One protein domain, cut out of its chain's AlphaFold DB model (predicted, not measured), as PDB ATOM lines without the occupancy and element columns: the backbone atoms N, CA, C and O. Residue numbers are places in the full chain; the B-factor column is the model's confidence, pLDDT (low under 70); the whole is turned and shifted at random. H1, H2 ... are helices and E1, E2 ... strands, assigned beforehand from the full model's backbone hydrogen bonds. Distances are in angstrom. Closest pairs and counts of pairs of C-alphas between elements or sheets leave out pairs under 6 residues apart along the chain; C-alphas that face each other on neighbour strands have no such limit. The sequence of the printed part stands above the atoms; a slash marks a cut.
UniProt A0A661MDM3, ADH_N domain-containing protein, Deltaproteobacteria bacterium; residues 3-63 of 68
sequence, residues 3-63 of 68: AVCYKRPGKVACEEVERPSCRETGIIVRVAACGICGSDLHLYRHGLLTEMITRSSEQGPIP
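AT A GLANCE: This is residues 3 to 63 of the 68 residues of the protein "ADH_N domain-containing protein" of Deltaproteobacteria bacterium (UniProt A0A661MDM3). A small body is built of a two-stranded hairpin, E1 and E2, with helix H1 near its turn and the short helix H2 beyond, and one long loop swings out from this body and returns. The loop makes the length: residues 21 to 27 and 29 to 35 stand free, while the closing residues 54 to 63 fold back beside E1. The printed part has 61 residues with two named strands, then two named helices, in the order E1, E2, H1, H2; the sheet's order is E1 - E2, antiparallel. The class is mixed, helices and strands, with under half of the residues in named elements. The whole is only just compact, close to loose, with a radius of gyration of the C-alphas of 12.4 A, and elongated, spanning 37 by 21 by 21 A.

IN THESE COORDINATES: E1, residues 3 to 8, begins at C-alpha 3 (210.093, 156.959, 137.471) and is 15.6 A long. E2, residues 11 to 16, measures 16.3 A. H1, residues 38 to 46, measures 12.1 A from C-alpha 38 (218.037, 142.811, 127.028). H2, residues 50 to 53, measures 5.8 A and ends at C-alpha 53 (214.128, 142.832, 137.437).

HOW THE PARTS SIT: E1 and E2 form an antiparallel hairpin at 143 degrees, with N 5 and O 13 at 2.8 A and N 11 and O 8 at 2.9 A, within hydrogen-bond range. The closest C-alphas of E2 and H1, Lys 11 and Tyr 44, are 6.9 A apart. H1 and H2 only just touch, with 3 pairs of C-alphas within 8 A, Leu 43 and Thr 50 closest at 6.1 A. H2 is apart from E1 and E2. In H1 every O i to N i+4 pair is within hydrogen-bond range; H2 is too short for such a pair.

THE WHOLE: The C-alphas of Gly 10 and Glu 24 are farthest apart, at 37.7 A. The link from E2 to H1, 21 residues, is long. The printed part has no cut, and no printed residue is under 70 in pLDDT.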
ATOM      1  N   ALA A   3     209.612 158.290 137.817       98.31
ATOM      2  CA  ALA A   3     210.093 156.959 137.471       98.31
ATOM      3  C   ALA A   3     209.409 156.461 136.194       98.31
ATOM      4  O   ALA A   3     208.288 156.862 135.884       98.31
ATOM      5  N   VAL A   4     210.081 155.574 135.462       98.19
ATOM      6  CA  VAL A   4     209.438 154.799 134.398       98.19
ATOM      7  C   VAL A   4     208.707 153.631 135.053       98.19
ATOM      8  O   VAL A   4     209.324 152.843 135.761       98.19
ATOM      9  N   CYS A   5     207.407 153.510 134.808       98.31
ATOM     10  CA  CYS A   5     206.576 152.415 135.293       98.31
ATOM     11  C   CYS A   5     206.107 151.560 134.115       98.31
ATOM     12  O   CYS A   5     205.503 152.064 133.158       98.31
ATOM     13  N   TYR A   6     206.351 150.256 134.197       98.38
ATOM     14  CA  TYR A   6     205.780 149.270 133.290       98.38
ATOM     15  C   TYR A   6     204.268 149.164 133.508       98.38
ATOM     16  O   TYR A   6     203.797 149.075 134.640       98.38
ATOM     17  N   LYS A   7     203.492 149.204 132.418       98.19
ATOM     18  CA  LYS A   7     202.021 149.136 132.477       98.19
ATOM     19  C   LYS A   7     201.494 147.820 131.927       98.19
ATOM     20  O   LYS A   7     200.565 147.251 132.485       98.19
ATOM     21  N   ARG A   8     202.037 147.394 130.787       97.81
ATOM     22  CA  ARG A   8     201.690 146.170 130.052       97.81
ATOM     23  C   ARG A   8     202.638 146.021 128.856       97.81
ATOM     24  O   ARG A   8     203.341 146.989 128.547       97.81
ATOM     25  N   PRO A   9     202.608 144.897 128.120       98.25
ATOM     26  CA  PRO A   9     203.439 144.748 126.936       98.25
ATOM     27  C   PRO A   9     203.253 145.913 125.953       98.25
ATOM     28  O   PRO A   9     202.126 146.347 125.677       98.25
ATOM     29  N   GLY A  10     204.374 146.457 125.485       98.38
ATOM     30  CA  GLY A  10     204.447 147.610 124.594       98.38
ATOM     31  C   GLY A  10     204.110 148.955 125.245       98.38
ATOM     32  O   GLY A  10     203.907 149.928 124.522       98.38
ATOM     33  N   LYS A  11     203.986 149.039 126.581       98.38
ATOM     34  CA  LYS A  11     203.619 150.289 127.259       98.38
ATOM     35  C   LYS A  11     204.342 150.495 128.592       98.38
ATOM     36  O   LYS A  11     204.116 149.781 129.571       98.38
ATOM     37  N   VAL A  12     205.118 151.572 128.632       98.25
ATOM     38  CA  VAL A  12     205.674 152.191 129.842       98.25
ATOM     39  C   VAL A  12     205.198 153.641 129.929       98.25
ATOM     40  O   VAL A  12     204.785 154.215 128.919       98.25
ATOM     41  N   ALA A  13     205.231 154.234 131.119       98.38
ATOM     42  CA  ALA A  13     204.923 155.649 131.315       98.38
ATOM     43  C   ALA A  13     205.854 156.267 132.358       98.38
ATOM     44  O   ALA A  13     206.249 155.590 133.305       98.38
ATOM     45  N   CYS A  14     206.182 157.547 132.194       98.19
ATOM     46  CA  CYS A  14     206.829 158.325 133.245       98.19
ATOM     47  C   CYS A  14     205.761 158.805 134.230       98.19
ATOM     48  O   CYS A  14     204.889 159.580 133.846       98.19
ATOM     49  N   GLU A  15     205.850 158.361 135.476       98.44
ATOM     50  CA  GLU A  15     204.873 158.641 136.530       98.44
ATOM     51  C   GLU A  15     205.557 159.330 137.716       98.44
ATOM     52  O   GLU A  15     206.760 159.158 137.939       98.44
ATOM     53  N   GLU A  16     204.793 160.093 138.497       98.19
ATOM     54  CA  GLU A  16     205.229 160.499 139.834       98.19
ATOM     55  C   GLU A  16     204.939 159.366 140.823       98.19
ATOM     56  O   GLU A  16     203.794 158.954 140.992       98.19
ATOM     57  N   VAL A  17     205.989 158.875 141.480       97.44
ATOM     58  CA  VAL A  17     205.920 157.819 142.501       97.44
ATOM     59  C   VAL A  17     206.433 158.328 143.845       97.44
ATOM     60  O   VAL A  17     207.211 159.287 143.904       97.44
ATOM     61  N   GLU A  18     206.050 157.688 144.945       96.81
ATOM     62  CA  GLU A  18     206.575 158.050 146.263       96.81
ATOM     63  C   GLU A  18     208.107 157.882 146.320       96.81
ATOM     64  O   GLU A  18     208.692 156.954 145.744       96.81
ATOM     65  N   ARG A  19     208.790 158.816 146.996       95.25
ATOM     66  CA  ARG A  19     210.226 158.671 147.264       95.25
ATOM     67  C   ARG A  19     210.418 157.523 148.262       95.25
ATOM     68  O   ARG A  19     209.736 157.521 149.281       95.25
ATOM     69  N   PRO A  20     211.345 156.578 148.015       93.25
ATOM     70  CA  PRO A  20     211.594 155.508 148.972       93.25
ATOM     71  C   PRO A  20     212.099 156.081 150.301       93.25
ATOM     72  O   PRO A  20     212.871 157.042 150.314       93.25
ATOM     73  N   SER A  21     211.695 155.464 151.409       93.94
ATOM     74  CA  SER A  21     212.257 155.748 152.728       93.94
ATOM     75  C   SER A  21     213.596 155.031 152.908       93.94
ATOM     76  O   SER A  21     213.788 153.898 152.457       93.94
ATOM     77  N   CYS A  22     214.545 155.697 153.567       96.00
ATOM     78  CA  CYS A  22     215.830 155.091 153.895       96.00
ATOM     79  C   CYS A  22     215.684 154.300 155.191       96.00
ATOM     80  O   CYS A  22     215.351 154.869 156.230       96.00
ATOM     81  N   ARG A  23     215.930 152.991 155.133       95.19
ATOM     82  CA  ARG A  23     216.048 152.160 156.339       95.19
ATOM     83  C   ARG A  23     217.368 152.467 157.049       95.19
ATOM     84  O   ARG A  23     218.283 152.991 156.422       95.19
ATOM     85  N   GLU A  24     217.475 152.090 158.320       97.25
ATOM     86  CA  GLU A  24     218.665 152.336 159.154       97.25
ATOM     87  C   GLU A  24     219.964 151.807 158.526       97.25
ATOM     88  O   GLU A  24     220.977 152.496 158.519       97.25
ATOM     89  N   THR A  25     219.920 150.618 157.922       97.06
ATOM     90  CA  THR A  25     221.056 150.003 157.211       97.06
ATOM     91  C   THR A  25     221.020 150.227 155.696       97.06
ATOM     92  O   THR A  25     221.766 149.595 154.949       97.06
ATOM     93  N   GLY A  26     220.112 151.081 155.221       95.50
ATOM     94  CA  GLY A  26     219.909 151.352 153.805       95.50
ATOM     95  C   GLY A  26     220.692 152.567 153.318       95.50
ATOM     96  O   GLY A  26     221.175 153.385 154.094       95.50
ATOM     97  N   ILE A  27     220.745 152.710 151.997       96.56
ATOM     98  CA  ILE A  27     221.179 153.936 151.330       96.56
ATOM     99  C   ILE A  27     220.148 154.317 150.270       96.56
ATOM    100  O   ILE A  27     219.540 153.451 149.639       96.56
ATOM    101  N   ILE A  28     219.961 155.619 150.057       96.38
ATOM    102  CA  ILE A  28     219.209 156.139 148.912       96.38
ATOM    103  C   ILE A  28     220.212 156.657 147.892       96.38
ATOM    104  O   ILE A  28     220.995 157.560 148.179       96.38
ATOM    105  N   VAL A  29     220.144 156.111 146.681       96.12
ATOM    106  CA  VAL A  29     220.983 156.530 145.560       96.12
ATOM    107  C   VAL A  29     220.179 157.443 144.643       96.12
ATOM    108  O   VAL A  29     219.069 157.109 144.224       96.12
ATOM    109  N   ARG A  30     220.739 158.613 144.318       96.94
ATOM    110  CA  ARG A  30     220.214 159.465 143.248       96.94
ATOM    111  C   ARG A  30     220.849 159.031 141.933       96.94
ATOM    112  O   ARG A  30     221.964 159.445 141.644       96.94
ATOM    113  N   VAL A  31     220.104 158.253 141.154       97.12
ATOM    114  CA  VAL A  31     220.528 157.764 139.835       97.12
ATOM    115  C   VAL A  31     220.860 158.936 138.904       97.12
ATOM    116  O   VAL A  31     220.023 159.819 138.689       97.12
ATOM    117  N   ALA A  32     222.077 158.943 138.369       97.94
ATOM    118  CA  ALA A  32     222.572 159.884 137.368       97.94
ATOM    119  C   ALA A  32     222.509 159.299 135.949       97.94
ATOM    120  O   ALA A  32     222.248 160.037 134.998       97.94
ATOM    121  N   ALA A  33     222.711 157.985 135.810       98.00
ATOM    122  CA  ALA A  33     222.624 157.266 134.540       98.00
ATOM    123  C   ALA A  33     222.073 155.845 134.742       98.00
ATOM    124  O   ALA A  33     222.280 155.238 135.790       98.00
ATOM    125  N   CYS A  34     221.375 155.317 133.734       98.25
ATOM    126  CA  CYS A  34     220.837 153.956 133.730       98.25
ATOM    127  C   CYS A  34     220.927 153.361 132.318       98.25
ATOM    128  O   CYS A  34     220.579 154.036 131.343       98.25
ATOM    129  N   GLY A  35     221.414 152.127 132.215       98.12
ATOM    130  CA  GLY A  35     221.431 151.339 130.986       98.12
ATOM    131  C   GLY A  35     220.071 150.717 130.664       98.12
ATOM    132  O   GLY A  35     219.136 150.766 131.462       98.12
ATOM    133  N   ILE A  36     219.966 150.132 129.469       97.94
ATOM    134  CA  ILE A  36     218.841 149.278 129.075       97.94
ATOM    135  C   ILE A  36     219.416 147.908 128.744       97.94
ATOM    136  O   ILE A  36     220.144 147.764 127.756       97.94
ATOM    137  N   CYS A  37     219.057 146.910 129.540       97.94
ATOM    138  CA  CYS A  37     219.479 145.536 129.331       97.94
ATOM    139  C   CYS A  37     218.508 144.802 128.385       97.94
ATOM    140  O   CYS A  37     217.360 145.205 128.174       97.94
ATOM    141  N   GLY A  38     218.928 143.666 127.824       98.00
ATOM    142  CA  GLY A  38     218.037 142.811 127.028       98.00
ATOM    143  C   GLY A  38     216.833 142.290 127.831       98.00
ATOM    144  O   GLY A  38     215.740 142.137 127.287       98.00
ATOM    145  N   SER A  39     217.002 142.082 129.138       97.75
ATOM    146  CA  SER A  39     215.935 141.688 130.068       97.75
ATOM    147  C   SER A  39     214.841 142.759 130.190       97.75
ATOM    148  O   SER A  39     213.659 142.409 130.199       97.75
ATOM    149  N   ASP A  40     215.193 144.049 130.160       98.06
ATOM    150  CA  ASP A  40     214.217 145.147 130.126       98.06
ATOM    151  C   ASP A  40     213.377 145.102 128.838       98.06
ATOM    152  O   ASP A  40     212.178 145.390 128.854       98.06
ATOM    153  N   LEU A  41     213.971 144.678 127.714       98.19
ATOM    154  CA  LEU A  41     213.239 144.486 126.458       98.19
ATOM    155  C   LEU A  41     212.301 143.273 126.511       98.19
ATOM    156  O   LEU A  41     211.207 143.335 125.945       98.19
ATOM    157  N   HIS A  42     212.687 142.188 127.189       98.00
ATOM    158  CA  HIS A  42     211.803 141.040 127.416       98.00
ATOM    159  C   HIS A  42     210.603 141.414 128.300       98.00
ATOM    160  O   HIS A  42     209.470 141.042 127.973       98.00
ATOM    161  N   LEU A  43     210.823 142.220 129.342       98.06
ATOM    162  CA  LEU A  43     209.751 142.832 130.129       98.06
ATOM    163  C   LEU A  43     208.859 143.707 129.247       98.06
ATOM    164  O   LEU A  43     207.648 143.506 129.193       98.06
ATOM    165  N   TYR A  44     209.444 144.647 128.507       98.38
ATOM    166  CA  TYR A  44     208.680 145.582 127.688       98.38
ATOM    167  C   TYR A  44     207.832 144.878 126.625       98.38
ATOM    168  O   TYR A  44     206.673 145.238 126.431       98.38
ATOM    169  N   ARG A  45     208.378 143.878 125.925       98.25
ATOM    170  CA  ARG A  45     207.685 143.209 124.811       98.25
ATOM    171  C   ARG A  45     206.703 142.135 125.260       98.25
ATOM    172  O   ARG A  45     205.721 141.909 124.558       98.25
ATOM    173  N   HIS A  46     206.971 141.464 126.379       97.94
ATOM    174  CA  HIS A  46     206.262 140.232 126.744       97.94
ATOM    175  C   HIS A  46     205.798 140.178 128.205       97.94
ATOM    176  O   HIS A  46     205.093 139.244 128.571       97.94
ATOM    177  N   GLY A  47     206.161 141.149 129.047       96.62
ATOM    178  CA  GLY A  47     205.850 141.132 130.481       96.62
ATOM    179  C   GLY A  47     206.614 140.076 131.277       96.62
ATOM    180  O   GLY A  47     206.224 139.743 132.395       96.62
ATOM    181  N   LEU A  48     207.684 139.526 130.702       96.31
ATOM    182  CA  LEU A  48     208.499 138.499 131.342       96.31
ATOM    183  C   LEU A  48     209.460 139.123 132.355       96.31
ATOM    184  O   LEU A  48     209.853 140.277 132.221       96.31
ATOM    185  N   LEU A  49     209.860 138.330 133.352       94.00
ATOM    186  CA  LEU A  49     210.845 138.700 134.379       94.00
ATOM    187  C   LEU A  49     210.430 139.859 135.303       94.00
ATOM    188  O   LEU A  49     211.246 140.284 136.115       94.00
ATOM    189  N   THR A  50     209.182 140.339 135.230       93.44
ATOM    190  CA  THR A  50     208.693 141.516 135.974       93.44
ATOM    191  C   THR A  50     209.110 141.504 137.449       93.44
ATOM    192  O   THR A  50     209.793 142.421 137.888       93.44
ATOM    193  N   GLU A  51     208.802 140.445 138.197       93.44
ATOM    194  CA  GLU A  51     209.127 140.355 139.634       93.44
ATOM    195  C   GLU A  51     210.635 140.268 139.933       93.44
ATOM    196  O   GLU A  51     211.068 140.562 141.041       93.44
ATOM    197  N   MET A  52     211.452 139.847 138.963       94.56
ATOM    198  CA  MET A  52     212.886 139.626 139.162       94.56
ATOM    199  C   MET A  52     213.719 140.884 138.900       94.56
ATOM    200  O   MET A  52     214.743 141.082 139.551       94.56
ATOM    201  N   ILE A  53     213.312 141.712 137.934       96.56
ATOM    202  CA  ILE A  53     214.128 142.832 137.437       96.56
ATOM    203  C   ILE A  53     213.521 144.211 137.703       96.56
ATOM    204  O   ILE A  53     214.005 145.210 137.168       96.56
ATOM    205  N   THR A  54     212.446 144.281 138.490       97.25
ATOM    206  CA  THR A  54     211.766 145.543 138.787       97.25
ATOM    207  C   THR A  54     211.536 145.743 140.277       97.25
ATOM    208  O   THR A  54     211.469 144.801 141.065       97.25
ATOM    209  N   ARG A  55     211.391 147.010 140.663       95.44
ATOM    210  CA  ARG A  55     210.927 147.421 141.987       95.44
ATOM    211  C   ARG A  55     209.432 147.726 141.940       95.44
ATOM    212  O   ARG A  55     208.995 148.500 141.090       95.44
ATOM    213  N   SER A  56     208.656 147.216 142.889       94.31
ATOM    214  CA  SER A  56     207.223 147.513 142.985       94.31
ATOM    215  C   SER A  56     206.948 148.980 143.343       94.31
ATOM    216  O   SER A  56     207.659 149.592 144.145       94.31
ATOM    217  N   SER A  57     205.889 149.540 142.762       95.69
ATOM    218  CA  SER A  57     205.288 150.820 143.152       95.69
ATOM    219  C   SER A  57     203.794 150.801 142.834       95.69
ATOM    220  O   SER A  57     203.354 149.990 142.016       95.69
ATOM    221  N   GLU A  58     203.013 151.697 143.437       96.00
ATOM    222  CA  GLU A  58     201.570 151.800 143.170       96.00
ATOM    223  C   GLU A  58     201.261 152.116 141.701       96.00
ATOM    224  O   GLU A  58     200.277 151.641 141.139       96.00
ATOM    225  N   GLN A  59     202.132 152.887 141.046       97.62
ATOM    226  CA  GLN A  59     201.987 153.268 139.642       97.62
ATOM    227  C   GLN A  59     202.428 152.143 138.685       97.62
ATOM    228  O   GLN A  59     202.293 152.288 137.466       97.62
ATOM    229  N   GLY A  60     202.928 151.024 139.208       96.81
ATOM    230  CA  GLY A  60     203.387 149.858 138.456       96.81
ATOM    231  C   GLY A  60     204.864 149.525 138.706       96.81
ATOM    232  O   GLY A  60     205.577 150.290 139.361       96.81
ATOM    233  N   PRO A  61     205.352 148.386 138.193       97.81
ATOM    234  CA  PRO A  61     206.729 147.957 138.408       97.81
ATOM    235  C   PRO A  61     207.732 148.892 137.717       97.81
ATOM    236  O   PRO A  61     207.523 149.307 136.576       97.81
ATOM    237  N   ILE A  62     208.820 149.232 138.405       98.19
ATOM    238  CA  ILE A  62     209.866 150.153 137.941       98.19
ATOM    239  C   ILE A  62     211.096 149.332 137.518       98.19
ATOM    240  O   ILE A  62     211.730 148.745 138.398       98.19
ATOM    241  N   PRO A  63     211.426 149.253 136.214       97.81
ATOM    242  CA  PRO A  63     212.599 148.535 135.712       97.81
ATOM    243  C   PRO A  63     213.894 149.348 135.859       97.81
ATOM    244  O   PRO A  63     213.875 150.492 136.321       97.81
TER     245      PRO A  63